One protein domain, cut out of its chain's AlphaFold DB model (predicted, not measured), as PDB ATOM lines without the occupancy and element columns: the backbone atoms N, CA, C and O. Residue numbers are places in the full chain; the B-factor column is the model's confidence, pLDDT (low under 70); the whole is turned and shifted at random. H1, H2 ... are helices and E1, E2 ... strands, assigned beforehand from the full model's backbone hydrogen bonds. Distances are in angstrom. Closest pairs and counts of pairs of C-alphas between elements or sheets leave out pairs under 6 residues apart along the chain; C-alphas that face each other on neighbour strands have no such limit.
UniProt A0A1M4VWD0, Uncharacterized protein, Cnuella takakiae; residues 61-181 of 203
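What this domain is: This is residues 61 to 181 of the 203 residues of an uncharacterized protein of Cnuella takakiae (UniProt A0A1M4VWD0). A twisted sheet of three strands, a meander of E1, E2 and E3, each the antiparallel neighbour of the one before, has helices over one face: H2 crosses it, and the long H4 packs beside H1. A long loop, residues 81 to 107, runs from H2 to the small H3, and its residues 101 to 106 stick out. The printed part has 121 residues with four named helices and three named strands, in the order H1 H2 H3 E1 E2 E3 H4, and its class is mixed. H2 and H4 on one face of the sheet make two layers. The whole is compact, with a radius of gyration of the C-alphas of 14.4 A, and spans 41 by 36 by 27 A.

How they stand to each other: H1, residues 64 to 71, is on the sheet, with the C-alphas of Phe 70 and Val 117 closest to E1, residues 115 to 123, at 6.2 A. H1 and H2, residues 74 to 80, meet only through their link. H2 is on the sheet at a height of 8.2 A and only just over E2, residues 130 to 138, with 3 of its 7 C-alphas falling on that strand; it runs across the strands, at 71 degrees to E2 on the local plane. H2 only just touches H3, residues 108 to 112, with 3 pairs of C-alphas within 8 A, the closest those of Ala 75 and Val 112 at 5.5 A. H3 is not on the sheet. E1 bends by 63 degrees at residue 118. E1 and E2 form a hairpin, antiparallel at 163 degrees, with N 121 and O 132 2.8 A apart, within hydrogen-bond range. E2, the inner strand, forms another hairpin with E3, residues 144 to 148, at 170 degrees, with N 137 and O 145 within range at 2.8 A. H4, residues 161 to 179, touches H1, the closest C-alphas being those of Ala 69 and Leu 171 at 5.0 A; they run opposite ways at a shallow tilt of 31 degrees. In all four helices every O i to N i+4 pair is within hydrogen-bond range.

Where its parts are: H1 begins at C-alpha 64 (18.186, 23.472, 39.584). E1 is 22.7 A long, E2 25.9 A and E3 13.0 A. H4 is 26.5 A long and ends at C-alpha 179 (28.104, 31.389, 46.975).

The domain as a whole: The C-alphas of Asp 101 and Asp 125, 44.7 A apart, are the two farthest apart. The printed part has no cut. The links H2 to H3 and E3 to H4 are long. Mean pLDDT of the printed part is 92.8, and residues 126 to 127 are under 70.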
ATOM      1  N   PRO A  61      28.733  23.534  38.763       92.56
ATOM      2  CA  PRO A  61      27.381  23.450  38.228       92.56
ATOM      3  C   PRO A  61      26.333  23.983  39.211       92.56
ATOM      4  O   PRO A  61      26.323  23.614  40.389       92.56
ATOM      5  N   VAL A  62      25.440  24.840  38.724       93.50
ATOM      6  CA  VAL A  62      24.363  25.419  39.533       93.50
ATOM      7  C   VAL A  62      23.297  24.377  39.847       93.50
ATOM      8  O   VAL A  62      22.965  23.546  39.001       93.50
ATOM      9  N   HIS A  63      22.733  24.455  41.049       94.12
ATOM     10  CA  HIS A  63      21.564  23.661  41.408       94.12
ATOM     11  C   HIS A  63      20.336  24.091  40.584       94.12
ATOM     12  O   HIS A  63      20.250  25.243  40.144       94.12
ATOM     13  N   ASP A  64      19.382  23.183  40.383       93.69
ATOM     14  CA  ASP A  64      18.186  23.472  39.584       93.69
ATOM     15  C   ASP A  64      17.283  24.529  40.235       93.69
ATOM     16  O   ASP A  64      16.644  25.289  39.512       93.69
ATOM     17  N   ASP A  65      17.323  24.674  41.562       94.38
ATOM     18  CA  ASP A  65      16.617  25.747  42.284       94.38
ATOM     19  C   ASP A  65      17.046  27.141  41.808       94.38
ATOM     20  O   ASP A  65      16.200  28.001  41.570       94.38
ATOM     21  N   LEU A  66      18.349  27.357  41.570       95.00
ATOM     22  CA  LEU A  66      18.840  28.635  41.048       95.00
ATOM     23  C   LEU A  66      18.289  28.888  39.640       95.00
ATOM     24  O   LEU A  66      17.881  30.005  39.325       95.00
ATOM     25  N   LYS A  67      18.243  27.855  38.789       94.88
ATOM     26  CA  LYS A  67      17.657  27.969  37.443       94.88
ATOM     27  C   LYS A  67      16.160  28.270  37.524       94.88
ATOM     28  O   LYS A  67      15.672  29.107  36.772       94.88
ATOM     29  N   ALA A  68      15.444  27.616  38.435       94.00
ATOM     30  CA  ALA A  68      14.026  27.861  38.671       94.00
ATOM     31  C   ALA A  68      13.777  29.293  39.168       94.00
ATOM     32  O   ALA A  68      12.850  29.947  38.698       94.00
ATOM     33  N   ALA A  69      14.640  29.818  40.042       95.69
ATOM     34  CA  ALA A  69      14.563  31.199  40.504       95.69
ATOM     35  C   ALA A  69      14.795  32.215  39.371       95.69
ATOM     36  O   ALA A  69      14.096  33.221  39.310       95.69
ATOM     37  N   PHE A  70      15.708  31.938  38.430       96.62
ATOM     38  CA  PHE A  70      15.859  32.756  37.218       96.62
ATOM     39  C   PHE A  70      14.594  32.737  36.350       96.62
ATOM     40  O   PHE A  70      14.143  33.796  35.920       96.62
ATOM     41  N   ARG A  71      13.988  31.561  36.146       95.06
ATOM     42  CA  ARG A  71      12.782  31.401  35.311       95.06
ATOM     43  C   ARG A  71      11.573  32.185  35.817       95.06
ATOM     44  O   ARG A  71      10.770  32.651  35.016       95.06
ATOM     45  N   LYS A  72      11.461  32.406  37.132       95.12
ATOM     46  CA  LYS A  72      10.416  33.277  37.710       95.12
ATOM     47  C   LYS A  72      10.456  34.706  37.146       95.12
ATOM     48  O   LYS A  72       9.456  35.409  37.194       95.12
ATOM     49  N   LEU A  73      11.592  35.145  36.595       96.62
ATOM     50  CA  LEU A  73      11.756  36.476  36.010       96.62
ATOM     51  C   LEU A  73      11.399  36.550  34.515       96.62
ATOM     52  O   LEU A  73      11.331  37.656  33.979       96.62
ATOM     53  N   ASP A  74      11.143  35.426  33.838       96.94
ATOM     54  CA  ASP A  74      10.917  35.383  32.383       96.94
ATOM     55  C   ASP A  74       9.682  36.193  31.968       96.94
ATOM     56  O   ASP A  74       9.734  37.016  31.049       96.94
ATOM     57  N   ALA A  75       8.584  36.034  32.706       96.56
ATOM     58  CA  ALA A  75       7.370  36.808  32.477       96.56
ATOM     59  C   ALA A  75       7.575  38.303  32.787       96.56
ATOM     60  O   ALA A  75       7.095  39.161  32.045       96.56
ATOM     61  N   HIS A  76       8.359  38.637  33.820       96.69
ATOM     62  CA  HIS A  76       8.700  40.027  34.126       96.69
ATOM     63  C   HIS A  76       9.499  40.684  32.996       96.69
ATOM     64  O   HIS A  76       9.184  41.810  32.615       96.69
ATOM     65  N   LEU A  77      10.482  39.984  32.417       97.50
ATOM     66  CA  LEU A  77      11.225  40.463  31.249       97.50
ATOM     67  C   LEU A  77      10.275  40.775  30.087       97.50
ATOM     68  O   LEU A  77      10.343  41.863  29.515       97.50
ATOM     69  N   ALA A  78       9.367  39.850  29.773       96.75
ATOM     70  CA  ALA A  78       8.423  40.011  28.675       96.75
ATOM     71  C   ALA A  78       7.477  41.208  28.876       96.75
ATOM     72  O   ALA A  78       7.236  41.964  27.934       96.75
ATOM     73  N   VAL A  79       6.972  41.417  30.097       96.62
ATOM     74  CA  VAL A  79       6.061  42.535  30.395       96.62
ATOM     75  C   VAL A  79       6.796  43.871  30.444       96.62
ATOM     76  O   VAL A  79       6.314  44.853  29.886       96.62
ATOM     77  N   ILE A  80       7.963  43.937  31.092       96.50
ATOM     78  CA  ILE A  80       8.723  45.190  31.225       96.50
ATOM     79  C   ILE A  80       9.238  45.667  29.858       96.50
ATOM     80  O   ILE A  80       9.307  46.870  29.616       96.50
ATOM     81  N   CYS A  81       9.577  44.742  28.956       96.38
ATOM     82  CA  CYS A  81       9.934  45.059  27.573       96.38
ATOM     83  C   CYS A  81       8.719  45.282  26.651       96.38
ATOM     84  O   CYS A  81       8.913  45.421  25.449       96.38
ATOM     85  N   GLU A  82       7.494  45.316  27.190       95.31
ATOM     86  CA  GLU A  82       6.234  45.519  26.452       95.31
ATOM     87  C   GLU A  82       5.946  44.469  25.358       95.31
ATOM     88  O   GLU A  82       5.115  44.676  24.476       95.31
ATOM     89  N   GLU A  83       6.592  43.302  25.421       95.56
ATOM     90  CA  GLU A  83       6.376  42.201  24.475       95.56
ATOM     91  C   GLU A  83       5.111  41.397  24.801       95.56
ATOM     92  O   GLU A  83       4.485  40.801  23.919       95.56
ATOM     93  N   ILE A  84       4.731  41.380  26.080       95.25
ATOM     94  CA  ILE A  84       3.472  40.831  26.574       95.25
ATOM     95  C   ILE A  84       2.770  41.935  27.366       95.25
ATOM     96  O   ILE A  84       3.362  42.486  28.295       95.25
ATOM     97  N   PRO A  85       1.517  42.280  27.035       94.00
ATOM     98  CA  PRO A  85       0.818  43.323  27.762       94.00
ATOM     99  C   PRO A  85       0.441  42.808  29.158       94.00
ATOM    100  O   PRO A  85       0.062  41.649  29.328       94.00
ATOM    101  N   ALA A  86       0.570  43.665  30.173       92.69
ATOM    102  CA  ALA A  86       0.370  43.269  31.568       92.69
ATOM    103  C   ALA A  86      -1.045  42.730  31.843       92.69
ATOM    104  O   ALA A  86      -1.210  41.834  32.659       92.69
ATOM    105  N   ASP A  87      -2.057  43.229  31.132       93.06
ATOM    106  CA  ASP A  87      -3.450  42.788  31.250       93.06
ATOM    107  C   ASP A  87      -3.710  41.384  30.676       93.06
ATOM    108  O   ASP A  87      -4.744  40.784  30.971       93.06
ATOM    109  N   ALA A  88      -2.772  40.826  29.901       91.50
ATOM    110  CA  ALA A  88      -2.827  39.432  29.471       91.50
ATOM    111  C   ALA A  88      -2.432  38.449  30.584       91.50
ATOM    112  O   ALA A  88      -2.710  37.255  30.453       91.50
ATOM    113  N   ILE A  89      -1.803  38.925  31.663       91.12
ATOM    114  CA  ILE A  89      -1.420  38.114  32.821       91.12
ATOM    115  C   ILE A  89      -2.358  38.473  33.971       91.12
ATOM    116  O   ILE A  89      -2.306  39.566  34.523       91.12
ATOM    117  N   SER A  90      -3.236  37.539  34.334       85.44
ATOM    118  CA  SER A  90      -4.164  37.746  35.455       85.44
ATOM    119  C   SER A  90      -3.450  37.698  36.805       85.44
ATOM    120  O   SER A  90      -3.770  38.476  37.699       85.44
ATOM    121  N   ASN A  91      -2.490  36.785  36.938       85.75
ATOM    122  CA  ASN A  91      -1.668  36.607  38.123       85.75
ATOM    123  C   ASN A  91      -0.319  36.019  37.695       85.75
ATOM    124  O   ASN A  91      -0.288  35.043  36.946       85.75
ATOM    125  N   MET A  92       0.777  36.632  38.139       88.19
ATOM    126  CA  MET A  92       2.129  36.188  37.796       88.19
ATOM    127  C   MET A  92       2.468  34.852  38.469       88.19
ATOM    128  O   MET A  92       3.112  34.007  37.854       88.19
ATOM    129  N   ASP A  93       1.987  34.643  39.696       84.50
ATOM    130  CA  ASP A  93       2.278  33.442  40.488       84.50
ATOM    131  C   ASP A  93       1.569  32.188  39.951       84.50
ATOM    132  O   ASP A  93       1.995  31.067  40.227       84.50
ATOM    133  N   ASP A  94       0.505  32.369  39.161       86.56
ATOM    134  CA  ASP A  94      -0.257  31.269  38.560       86.56
ATOM    135  C   ASP A  94       0.353  30.782  37.231       86.56
ATOM    136  O   ASP A  94      -0.108  29.785  36.670       86.56
ATOM    137  N   LEU A  95       1.386  31.461  36.710       88.88
ATOM    138  CA  LEU A  95       2.049  31.064  35.469       88.88
ATOM    139  C   LEU A  95       2.907  29.818  35.691       88.88
ATOM    140  O   LEU A  95       3.980  29.859  36.297       88.88
ATOM    141  N   LEU A  96       2.443  28.699  35.143       88.12
ATOM    142  CA  LEU A  96       3.188  27.448  35.136       88.12
ATOM    143  C   LEU A  96       4.180  27.402  33.963       88.12
ATOM    144  O   LEU A  96       3.969  28.057  32.938       88.12
ATOM    145  N   PRO A  97       5.260  26.604  34.076       89.44
ATOM    146  CA  PRO A  97       6.102  26.296  32.930       89.44
ATOM    147  C   PRO A  97       5.260  25.750  31.774       89.44
ATOM    148  O   PRO A  97       4.389  24.904  31.983       89.44
ATOM    149  N   TYR A  98       5.541  26.221  30.558       92.00
ATOM    150  CA  TYR A  98       4.882  25.699  29.369       92.00
ATOM    151  C   TYR A  98       5.151  24.201  29.218       92.00
ATOM    152  O   TYR A  98       6.279  23.728  29.355       92.00
ATOM    153  N   ASP A  99       4.084  23.491  28.893       91.88
ATOM    154  CA  ASP A  99       4.032  22.056  28.666       91.88
ATOM    155  C   ASP A  99       3.081  21.860  27.486       91.88
ATOM    156  O   ASP A  99       1.948  22.338  27.540       91.88
ATOM    157  N   GLU A 100       3.559  21.235  26.411       90.56
ATOM    158  CA  GLU A 100       2.815  21.075  25.157       90.56
ATOM    159  C   GLU A 100       1.628  20.109  25.259       90.56
ATOM    160  O   GLU A 100       0.681  20.228  24.480       90.56
ATOM    161  N   ASP A 101       1.645  19.197  26.235       92.19
ATOM    162  CA  ASP A 101       0.551  18.260  26.490       92.19
ATOM    163  C   ASP A 101      -0.577  18.923  27.297       92.19
ATOM    164  O   ASP A 101      -1.741  18.515  27.216       92.19
ATOM    165  N   VAL A 102      -0.245  19.959  28.076       91.12
ATOM    166  CA  VAL A 102      -1.176  20.653  28.983       91.12
ATOM    167  C   VAL A 102      -1.672  21.979  28.404       91.12
ATOM    168  O   VAL A 102      -2.844  22.329  28.560       91.12
ATOM    169  N   HIS A 103      -0.801  22.730  27.731       92.75
ATOM    170  CA  HIS A 103      -1.056  24.099  27.300       92.75
ATOM    171  C   HIS A 103      -1.204  24.190  25.782       92.75
ATOM    172  O   HIS A 103      -0.419  23.649  25.009       92.75
ATOM    173  N   ALA A 104      -2.201  24.951  25.333       90.31
ATOM    174  CA  ALA A 104      -2.406  25.183  23.911       90.31
ATOM    175  C   ALA A 104      -1.321  26.097  23.321       90.31
ATOM    176  O   ALA A 104      -0.946  27.114  23.912       90.31
ATOM    177  N   THR A 105      -0.893  25.810  22.090       88.62
ATOM    178  CA  THR A 105      -0.017  26.710  21.333       88.62
ATOM    179  C   THR A 105      -0.645  28.103  21.230       88.62
ATOM    180  O   THR A 105      -1.747  28.279  20.712       88.62
ATOM    181  N   GLY A 106       0.081  29.106  21.716       88.38
ATOM    182  CA  GLY A 106      -0.358  30.504  21.739       88.38
ATOM    183  C   GLY A 106      -0.980  30.956  23.063       88.38
ATOM    184  O   GLY A 106      -1.356  32.130  23.151       88.38
ATOM    185  N   SER A 107      -1.053  30.078  24.073       92.88
ATOM    186  CA  SER A 107      -1.377  30.455  25.454       92.88
ATOM    187  C   SER A 107      -0.367  31.459  26.025       92.88
ATOM    188  O   SER A 107       0.661  31.763  25.408       92.88
ATOM    189  N   ILE A 108      -0.666  32.008  27.203       93.69
ATOM    190  CA  ILE A 108       0.239  32.945  27.868       93.69
ATOM    191  C   ILE A 108       1.540  32.250  28.286       93.69
ATOM    192  O   ILE A 108       2.613  32.796  28.054       93.69
ATOM    193  N   GLU A 109       1.457  31.008  28.761       94.56
ATOM    194  CA  GLU A 109       2.596  30.168  29.135       94.56
ATOM    195  C   GLU A 109       3.483  29.895  27.917       94.56
ATOM    196  O   GLU A 109       4.695  30.081  27.993       94.56
ATOM    197  N   HIS A 110       2.888  29.565  26.761       94.06
ATOM    198  CA  HIS A 110       3.632  29.387  25.509       94.06
ATOM    199  C   HIS A 110       4.348  30.667  25.054       94.06
ATOM    200  O   HIS A 110       5.429  30.623  24.473       94.06
ATOM    201  N   LYS A 111       3.741  31.838  25.272       95.00
ATOM    202  CA  LYS A 111       4.374  33.118  24.921       95.00
ATOM    203  C   LYS A 111       5.516  33.447  25.873       95.00
ATOM    204  O   LYS A 111       6.571  33.868  25.410       95.00
ATOM    205  N   VAL A 112       5.316  33.246  27.173       95.38
ATOM    206  CA  VAL A 112       6.334  33.468  28.207       95.38
ATOM    207  C   VAL A 112       7.506  32.503  28.035       95.38
ATOM    208  O   VAL A 112       8.645  32.926  28.184       95.38
ATOM    209  N   SER A 113       7.270  31.254  27.619       94.88
ATOM    210  CA  SER A 113       8.340  30.267  27.402       94.88
ATOM    211  C   SER A 113       9.305  30.621  26.270       94.88
ATOM    212  O   SER A 113      10.346  29.986  26.140       94.88
ATOM    213  N   MET A 114       8.979  31.616  25.438       96.00
ATOM    214  CA  MET A 114       9.911  32.158  24.446       96.00
ATOM    215  C   MET A 114      10.959  33.080  25.073       96.00
ATOM    216  O   MET A 114      11.895  33.464  24.381       96.00
ATOM    217  N   PHE A 115      10.804  33.473  26.335       97.38
ATOM    218  CA  PHE A 115      11.710  34.369  27.038       97.38
ATOM    219  C   PHE A 115      12.588  33.586  28.004       97.38
ATOM    220  O   PHE A 115      12.183  32.574  28.569       97.38
ATOM    221  N   THR A 116      13.817  34.051  28.193       96.94
ATOM    222  CA  THR A 116      14.737  33.478  29.173       96.94
ATOM    223  C   THR A 116      15.605  34.577  29.762       96.94
ATOM    224  O   THR A 116      16.408  35.196  29.061       96.94
ATOM    225  N   VAL A 117      15.470  34.819  31.063       97.88
ATOM    226  CA  VAL A 117      16.339  35.712  31.829       97.88
ATOM    227  C   VAL A 117      17.633  34.983  32.154       97.88
ATOM    228  O   VAL A 117      17.650  33.930  32.788       97.88
ATOM    229  N   ASN A 118      18.750  35.579  31.748       96.69
ATOM    230  CA  ASN A 118      20.085  35.048  32.009       96.69
ATOM    231  C   ASN A 118      20.871  35.910  32.999       96.69
ATOM    232  O   ASN A 118      21.876  35.456  33.540       96.69
ATOM    233  N   SER A 119      20.448  37.145  33.272       97.75
ATOM    234  CA  SER A 119      21.131  38.008  34.227       97.75
ATOM    235  C   SER A 119      20.199  39.025  34.863       97.75
ATOM    236  O   SER A 119      19.276  39.528  34.231       97.75
ATOM    237  N   PHE A 120      20.504  39.389  36.104       98.06
ATOM    238  CA  PHE A 120      19.922  40.554  36.757       98.06
ATOM    239  C   PHE A 120      21.019  41.430  37.364       98.06
ATOM    240  O   PHE A 120      22.091  40.942  37.742       98.06
ATOM    241  N   ARG A 121      20.742  42.729  37.472       96.94
ATOM    242  CA  ARG A 121      21.581  43.709  38.168       96.94
ATOM    243  C   ARG A 121      20.717  44.564  39.082       96.94
ATOM    244  O   ARG A 121      19.729  45.133  38.632       96.94
ATOM    245  N   LEU A 122      21.115  44.655  40.344       95.06
ATOM    246  CA  LEU A 122      20.494  45.494  41.359       95.06
ATOM    247  C   LEU A 122      21.276  46.797  41.495       95.06
ATOM    248  O   LEU A 122      22.460  46.807  41.849       95.06
ATOM    249  N   GLU A 123      20.588  47.905  41.266       91.81
ATOM    250  CA  GLU A 123      21.106  49.255  41.440       91.81
ATOM    251  C   GLU A 123      20.313  50.015  42.503       91.81
ATOM    252  O   GLU A 123      19.144  49.731  42.750       91.81
ATOM    253  N   GLY A 124      20.946  51.020  43.105       85.31
ATOM    254  CA  GLY A 124      20.345  51.830  44.165       85.31
ATOM    255  C   GLY A 124      20.798  51.438  45.570       85.31
ATOM    256  O   GLY A 124      21.598  50.513  45.772       85.31
ATOM    257  N   ASP A 125      20.329  52.221  46.533       76.75
ATOM    258  CA  ASP A 125      20.478  51.994  47.967       76.75
ATOM    259  C   ASP A 125      19.239  51.277  48.533       76.75
ATOM    260  O   ASP A 125      18.399  50.795  47.775       76.75
ATOM    261  N   SER A 126      19.151  51.153  49.860       67.06
ATOM    262  CA  SER A 126      18.036  50.470  50.531       67.06
ATOM    263  C   SER A 126      16.670  51.086  50.234       67.06
ATOM    264  O   SER A 126      15.669  50.384  50.342       67.06
ATOM    265  N   ASP A 127      16.637  52.369  49.874       69.56
ATOM    266  CA  ASP A 127      15.406  53.150  49.792       69.56
ATOM    267  C   ASP A 127      14.965  53.357  48.335       69.56
ATOM    268  O   ASP A 127      13.783  53.554  48.085       69.56
ATOM    269  N   ASN A 128      15.888  53.274  47.366       81.44
ATOM    270  CA  ASN A 128      15.608  53.413  45.931       81.44
ATOM    271  C   ASN A 128      16.160  52.232  45.124       81.44
ATOM    272  O   ASN A 128      16.876  52.414  44.129       81.44
ATOM    273  N   GLN A 129      15.860  51.011  45.563       89.12
ATOM    274  CA  GLN A 129      16.324  49.818  44.873       89.12
ATOM    275  C   GLN A 129      15.609  49.641  43.528       89.12
ATOM    276  O   GLN A 129      14.403  49.839  43.369       89.12
ATOM    277  N   SER A 130      16.391  49.259  42.532       93.50
ATOM    278  CA  SER A 130      15.957  49.088  41.154       93.50
ATOM    279  C   SER A 130      16.669  47.902  40.532       93.50
ATOM    280  O   SER A 130      17.768  47.527  40.950       93.50
ATOM    281  N   VAL A 131      16.041  47.313  39.525       96.38
ATOM    282  CA  VAL A 131      16.543  46.136  38.836       96.38
ATOM    283  C   VAL A 131      16.638  46.386  37.339       96.38
ATOM    284  O   VAL A 131      15.811  47.077  36.742       96.38
ATOM    285  N   ILE A 132      17.666  45.802  36.738       97.81
ATOM    286  CA  ILE A 132      17.793  45.631  35.296       97.81
ATOM    287  C   ILE A 132      17.879  44.131  35.033       97.81
ATOM    288  O   ILE A 132      18.766  43.463  35.572       97.81
ATOM    289  N   LEU A 133      16.968  43.609  34.216       98.06
ATOM    290  CA  LEU A 133      16.984  42.228  33.748       98.06
ATOM    291  C   LEU A 133      17.605  42.179  32.355       98.06
ATOM    292  O   LEU A 133      17.356  43.043  31.514       98.06
ATOM    293  N   VAL A 134      18.406  41.151  32.109       98.25
ATOM    294  CA  VAL A 134      18.948  40.834  30.791       98.25
ATOM    295  C   VAL A 134      18.599  39.393  30.477       98.25
ATOM    296  O   VAL A 134      18.760  38.488  31.300       98.25
ATOM    297  N   GLY A 135      18.113  39.188  29.268       97.44
ATOM    298  CA  GLY A 135      17.678  37.896  28.796       97.44
ATOM    299  C   GLY A 135      17.631  37.854  27.285       97.44
ATOM    300  O   GLY A 135      18.242  38.668  26.587       97.44
ATOM    301  N   GLU A 136      16.896  36.886  26.780       97.38
ATOM    302  CA  GLU A 136      16.670  36.715  25.361       97.38
ATOM    303  C   GLU A 136      15.253  36.240  25.082       97.38
ATOM    304  O   GLU A 136      14.603  35.638  25.935       97.38
ATOM    305  N   LYS A 137      14.789  36.552  23.877       97.50
ATOM    306  CA  LYS A 137      13.557  36.048  23.296       97.50
ATOM    307  C   LYS A 137      13.901  35.160  22.109       97.50
ATOM    308  O   LYS A 137      14.559  35.618  21.172       97.50
ATOM    309  N   GLN A 138      13.421  33.927  22.122       96.75
ATOM    310  CA  GLN A 138      13.455  33.038  20.974       96.75
ATOM    311  C   GLN A 138      12.401  33.480  19.951       96.75
ATOM    312  O   GLN A 138      11.214  33.613  20.253       96.75
ATOM    313  N   LEU A 139      12.842  33.741  18.725       93.75
ATOM    314  CA  LEU A 139      11.971  34.061  17.604       93.75
ATOM    315  C   LEU A 139      11.414  32.784  16.977       93.75
ATOM    316  O   LEU A 139      12.010  31.712  17.044       93.75
ATOM    317  N   THR A 140      10.314  32.925  16.242       89.38
ATOM    318  CA  THR A 140       9.740  31.830  15.444       89.38
ATOM    319  C   THR A 140      10.678  31.326  14.344       89.38
ATOM    320  O   THR A 140      10.480  30.229  13.829       89.38
ATOM    321  N   THR A 141      11.708  32.102  13.983       91.19
ATOM    322  CA  THR A 141      12.766  31.689  13.049       91.19
ATOM    323  C   THR A 141      13.774  30.723  13.674       91.19
ATOM    324  O   THR A 141      14.542  30.106  12.941       91.19
ATOM    325  N   GLY A 142      13.779  30.583  15.004       90.00
ATOM    326  CA  GLY A 142      14.798  29.860  15.766       90.00
ATOM    327  C   GLY A 142      15.976  30.732  16.217       90.00
ATOM    328  O   GLY A 142      16.808  30.259  16.986       90.00
ATOM    329  N   ASP A 143      16.037  31.994  15.780       95.50
ATOM    330  CA  ASP A 143      17.044  32.954  16.241       95.50
ATOM    331  C   ASP A 143      16.697  33.522  17.622       95.50
ATOM    332  O   ASP A 143      15.544  33.500  18.054       95.50
ATOM    333  N   PHE A 144      17.692  34.102  18.293       95.31
ATOM    334  CA  PHE A 144      17.534  34.721  19.607       95.31
ATOM    335  C   PHE A 144      17.763  36.229  19.532       95.31
ATOM    336  O   PHE A 144      18.764  36.701  18.985       95.31
ATOM    337  N   VAL A 145      16.847  36.994  20.123       97.19
ATOM    338  CA  VAL A 145      16.978  38.443  20.302       97.19
ATOM    339  C   VAL A 145      17.313  38.722  21.752       97.19
ATOM    340  O   VAL A 145      16.560  38.355  22.646       97.19
ATOM    341  N   LYS A 146      18.433  39.403  21.991       97.12
ATOM    342  CA  LYS A 146      18.797  39.848  23.337       97.12
ATOM    343  C   LYS A 146      17.890  40.988  23.771       97.12
ATOM    344  O   LYS A 146      17.718  41.952  23.026       97.12
ATOM    345  N   LEU A 147      17.375  40.882  24.986       97.56
ATOM    346  CA  LEU A 147      16.545  41.887  25.626       97.56
ATOM    347  C   LEU A 147      17.227  42.370  26.900       97.56
ATOM    348  O   LEU A 147      17.821  41.596  27.650       97.56
ATOM    349  N   GLU A 148      17.131  43.669  27.133       97.81
ATOM    350  CA  GLU A 148      17.577  44.321  28.353       97.81
ATOM    351  C   GLU A 148      16.471  45.274  28.780       97.81
ATOM    352  O   GLU A 148      16.032  46.116  27.992       97.81
ATOM    353  N   THR A 149      15.980  45.109  30.006       97.12
ATOM    354  CA  THR A 149      14.900  45.958  30.496       97.12
ATOM    355  C   THR A 149      15.412  47.370  30.758       97.12
ATOM    356  O   THR A 149      16.576  47.554  31.134       97.12
ATOM    357  N   PRO A 150      14.545  48.393  30.672       95.25
ATOM    358  CA  PRO A 150      14.807  49.634  31.379       95.25
ATOM    359  C   PRO A 150      15.056  49.369  32.869       95.25
ATOM    360  O   PRO A 150      14.723  48.316  33.423       95.25
ATOM    361  N   LYS A 151      15.643  50.365  33.525       94.38
ATOM    362  CA  LYS A 151      15.794  50.378  34.973       94.38
ATOM    363  C   LYS A 151      14.413  50.449  35.622       94.38
ATOM    364  O   LYS A 151      13.756  51.488  35.563       94.38
ATOM    365  N   THR A 152      14.000  49.357  36.252       93.06
ATOM    366  CA  THR A 152      12.693  49.245  36.903       93.06
ATOM    367  C   THR A 152      12.866  49.398  38.402       93.06
ATOM    368  O   THR A 152      13.585  48.626  39.032       93.06
ATOM    369  N   HIS A 153      12.226  50.408  38.983       90.25
ATOM    370  CA  HIS A 153      12.225  50.597  40.430       90.25
ATOM    371  C   HIS A 153      11.276  49.596  41.107       90.25
ATOM    372  O   HIS A 153      10.195  49.320  40.582       90.25
ATOM    373  N   LEU A 154      11.671  49.053  42.262       81.94
ATOM    374  CA  LEU A 154      10.860  48.060  42.986       81.94
ATOM    375  C   LEU A 154       9.618  48.673  43.657       81.94
ATOM    376  O   LEU A 154       8.697  47.951  44.021       81.94
ATOM    377  N   ASP A 155       9.567  49.999  43.765       80.50
ATOM    378  CA  ASP A 155       8.432  50.812  44.213       80.50
ATOM    379  C   ASP A 155       7.716  51.540  43.051       80.50
ATOM    380  O   ASP A 155       6.938  52.470  43.267       80.50
ATOM    381  N   SER A 156       7.985  51.142  41.801       80.88
ATOM    382  CA  SER A 156       7.423  51.786  40.605       80.88
ATOM    383  C   SER A 156       5.932  51.504  40.378       80.88
ATOM    384  O   SER A 156       5.306  50.679  41.036       80.88
ATOM    385  N   SER A 157       5.368  52.150  39.350       85.31
ATOM    386  CA  SER A 157       4.030  51.860  38.817       85.31
ATOM    387  C   SER A 157       3.953  50.568  37.989       85.31
ATOM    388  O   SER A 157       2.971  50.367  37.275       85.31
ATOM    389  N   TYR A 158       4.994  49.731  38.007       91.00
ATOM    390  CA  TYR A 158       4.974  48.436  37.342       91.00
ATOM    391  C   TYR A 158       3.880  47.546  37.967       91.00
ATOM    392  O   TYR A 158       3.901  47.355  39.183       91.00
ATOM    393  N   PRO A 159       2.936  46.987  37.178       92.25
ATOM    394  CA  PRO A 159       1.781  46.271  37.727       92.25
ATOM    395  C   PRO A 159       2.124  45.087  38.634       92.25
ATOM    396  O   PRO A 159       1.362  44.801  39.549       92.25
ATOM    397  N   PHE A 160       3.273  44.447  38.403       94.00
ATOM    398  CA  PHE A 160       3.725  43.266  39.141       94.00
ATOM    399  C   PHE A 160       4.975  43.553  39.986       94.00
ATOM    400  O   PHE A 160       5.893  42.737  40.071       94.00
ATOM    401  N   ALA A 161       5.086  44.769  40.537       92.62
ATOM    402  CA  ALA A 161       6.250  45.183  41.324       92.62
ATOM    403  C   ALA A 161       6.457  44.323  42.581       92.62
ATOM    404  O   ALA A 161       7.598  44.062  42.967       92.62
ATOM    405  N   HIS A 162       5.372  43.855  43.202       92.31
ATOM    406  CA  HIS A 162       5.447  43.017  44.393       92.31
ATOM    407  C   HIS A 162       6.005  41.627  44.071       92.31
ATOM    408  O   HIS A 162       6.954  41.177  44.711       92.31
ATOM    409  N   GLU A 163       5.463  40.998  43.035       94.19
ATOM    410  CA  GLU A 163       5.845  39.683  42.524       94.19
ATOM    411  C   GLU A 163       7.293  39.708  42.021       94.19
ATOM    412  O   GLU A 163       8.086  38.831  42.362       94.19
ATOM    413  N   LEU A 164       7.689  40.789  41.335       94.75
ATOM    414  CA  LEU A 164       9.075  41.011  40.921       94.75
ATOM    415  C   LEU A 164      10.018  41.056  42.125       94.75
ATOM    416  O   LEU A 164      11.095  40.463  42.093       94.75
ATOM    417  N   ASN A 165       9.630  41.759  43.189       93.56
ATOM    418  CA  ASN A 165      10.447  41.859  44.391       93.56
ATOM    419  C   ASN A 165      10.582  40.501  45.097       93.56
ATOM    420  O   ASN A 165      11.684  40.129  45.493       93.56
ATOM    421  N   ILE A 166       9.498  39.727  45.197       93.88
ATOM    422  CA  ILE A 166       9.534  38.365  45.752       93.88
ATOM    423  C   ILE A 166      10.470  37.477  44.924       93.88
ATOM    424  O   ILE A 166      11.379  36.862  45.482       93.88
ATOM    425  N   ALA A 167      10.316  37.466  43.597       95.19
ATOM    426  CA  ALA A 167      11.163  36.679  42.707       95.19
ATOM    427  C   ALA A 167      12.649  37.067  42.815       95.19
ATOM    428  O   ALA A 167      13.525  36.201  42.773       95.19
ATOM    429  N   LEU A 168      12.952  38.355  43.006       95.31
ATOM    430  CA  LEU A 168      14.319  38.827  43.230       95.31
ATOM    431  C   LEU A 168      14.874  38.426  44.595       95.31
ATOM    432  O   LEU A 168      16.047  38.069  44.670       95.31
ATOM    433  N   ILE A 169      14.070  38.471  45.660       94.38
ATOM    434  CA  ILE A 169      14.481  38.009  46.993       94.38
ATOM    435  C   ILE A 169      14.837  36.521  46.940       94.38
ATOM    436  O   ILE A 169      15.913  36.145  47.408       94.38
ATOM    437  N   ASP A 170      13.985  35.705  46.316       95.44
ATOM    438  CA  ASP A 170      14.227  34.275  46.116       95.44
ATOM    439  C   ASP A 170      15.514  34.039  45.317       95.44
ATOM    440  O   ASP A 170      16.386  33.275  45.733       95.44
ATOM    441  N   LEU A 171      15.677  34.741  44.190       96.81
ATOM    442  CA  LEU A 171      16.855  34.599  43.339       96.81
ATOM    443  C   LEU A 171      18.141  35.032  44.049       96.81
ATOM    444  O   LEU A 171      19.166  34.362  43.936       96.81
ATOM    445  N   VAL A 172      18.109  36.135  44.797       96.00
ATOM    446  CA  VAL A 172      19.250  36.575  45.606       96.00
ATOM    447  C   VAL A 172      19.581  35.535  46.674       96.00
ATOM    448  O   VAL A 172      20.762  35.242  46.862       96.00
ATOM    449  N   GLY A 173      18.574  34.945  47.325       95.00
ATOM    450  CA  GLY A 173      18.757  33.852  48.278       95.00
ATOM    451  C   GLY A 173      19.475  32.655  47.655       95.00
ATOM    452  O   GLY A 173      20.503  32.218  48.167       95.00
ATOM    453  N   GLU A 174      19.019  32.190  46.493       96.19
ATOM    454  CA  GLU A 174      19.658  31.083  45.769       96.19
ATOM    455  C   GLU A 174      21.089  31.415  45.317       96.19
ATOM    456  O   GLU A 174      21.982  30.564  45.364       96.19
ATOM    457  N   VAL A 175      21.357  32.664  44.916       95.50
ATOM    458  CA  VAL A 175      22.724  33.115  44.610       95.50
ATOM    459  C   VAL A 175      23.597  33.065  45.864       95.50
ATOM    460  O   VAL A 175      24.735  32.604  45.783       95.50
ATOM    461  N   GLU A 176      23.094  33.489  47.023       94.25
ATOM    462  CA  GLU A 176      23.824  33.403  48.292       94.25
ATOM    463  C   GLU A 176      24.102  31.952  48.715       94.25
ATOM    464  O   GLU A 176      25.202  31.660  49.188       94.25
ATOM    465  N   GLU A 177      23.155  31.032  48.522       93.38
ATOM    466  CA  GLU A 177      23.369  29.603  48.782       93.38
ATOM    467  C   GLU A 177      24.420  29.011  47.835       93.38
ATOM    468  O   GLU A 177      25.314  28.273  48.260       93.38
ATOM    469  N   TYR A 178      24.381  29.389  46.556       93.88
ATOM    470  CA  TYR A 178      25.394  29.003  45.578       93.88
ATOM    471  C   TYR A 178      26.784  29.554  45.943       93.88
ATOM    472  O   TYR A 178      27.778  28.830  45.877       93.88
ATOM    473  N   MET A 179      26.868  30.800  46.429       91.12
ATOM    474  CA  MET A 179      28.104  31.389  46.975       91.12
ATOM    475  C   MET A 179      28.657  30.607  48.175       91.12
ATOM    476  O   MET A 179      29.867  30.607  48.401       91.12
ATOM    477  N   GLN A 180      27.783  29.949  48.939       90.50
ATOM    478  CA  GLN A 180      28.132  29.113  50.090       90.50
ATOM    479  C   GLN A 180      28.425  27.651  49.712       90.50
ATOM    480  O   GLN A 180      28.798  26.861  50.578       90.50
ATOM    481  N   GLY A 181      28.324  27.296  48.427       87.94
ATOM    482  CA  GLY A 181      28.704  25.986  47.902       87.94
ATOM    483  C   GLY A 181      27.544  25.047  47.573       87.94
ATOM    484  O   GLY A 181      27.805  23.880  47.275       87.94
TER     485      GLY A 181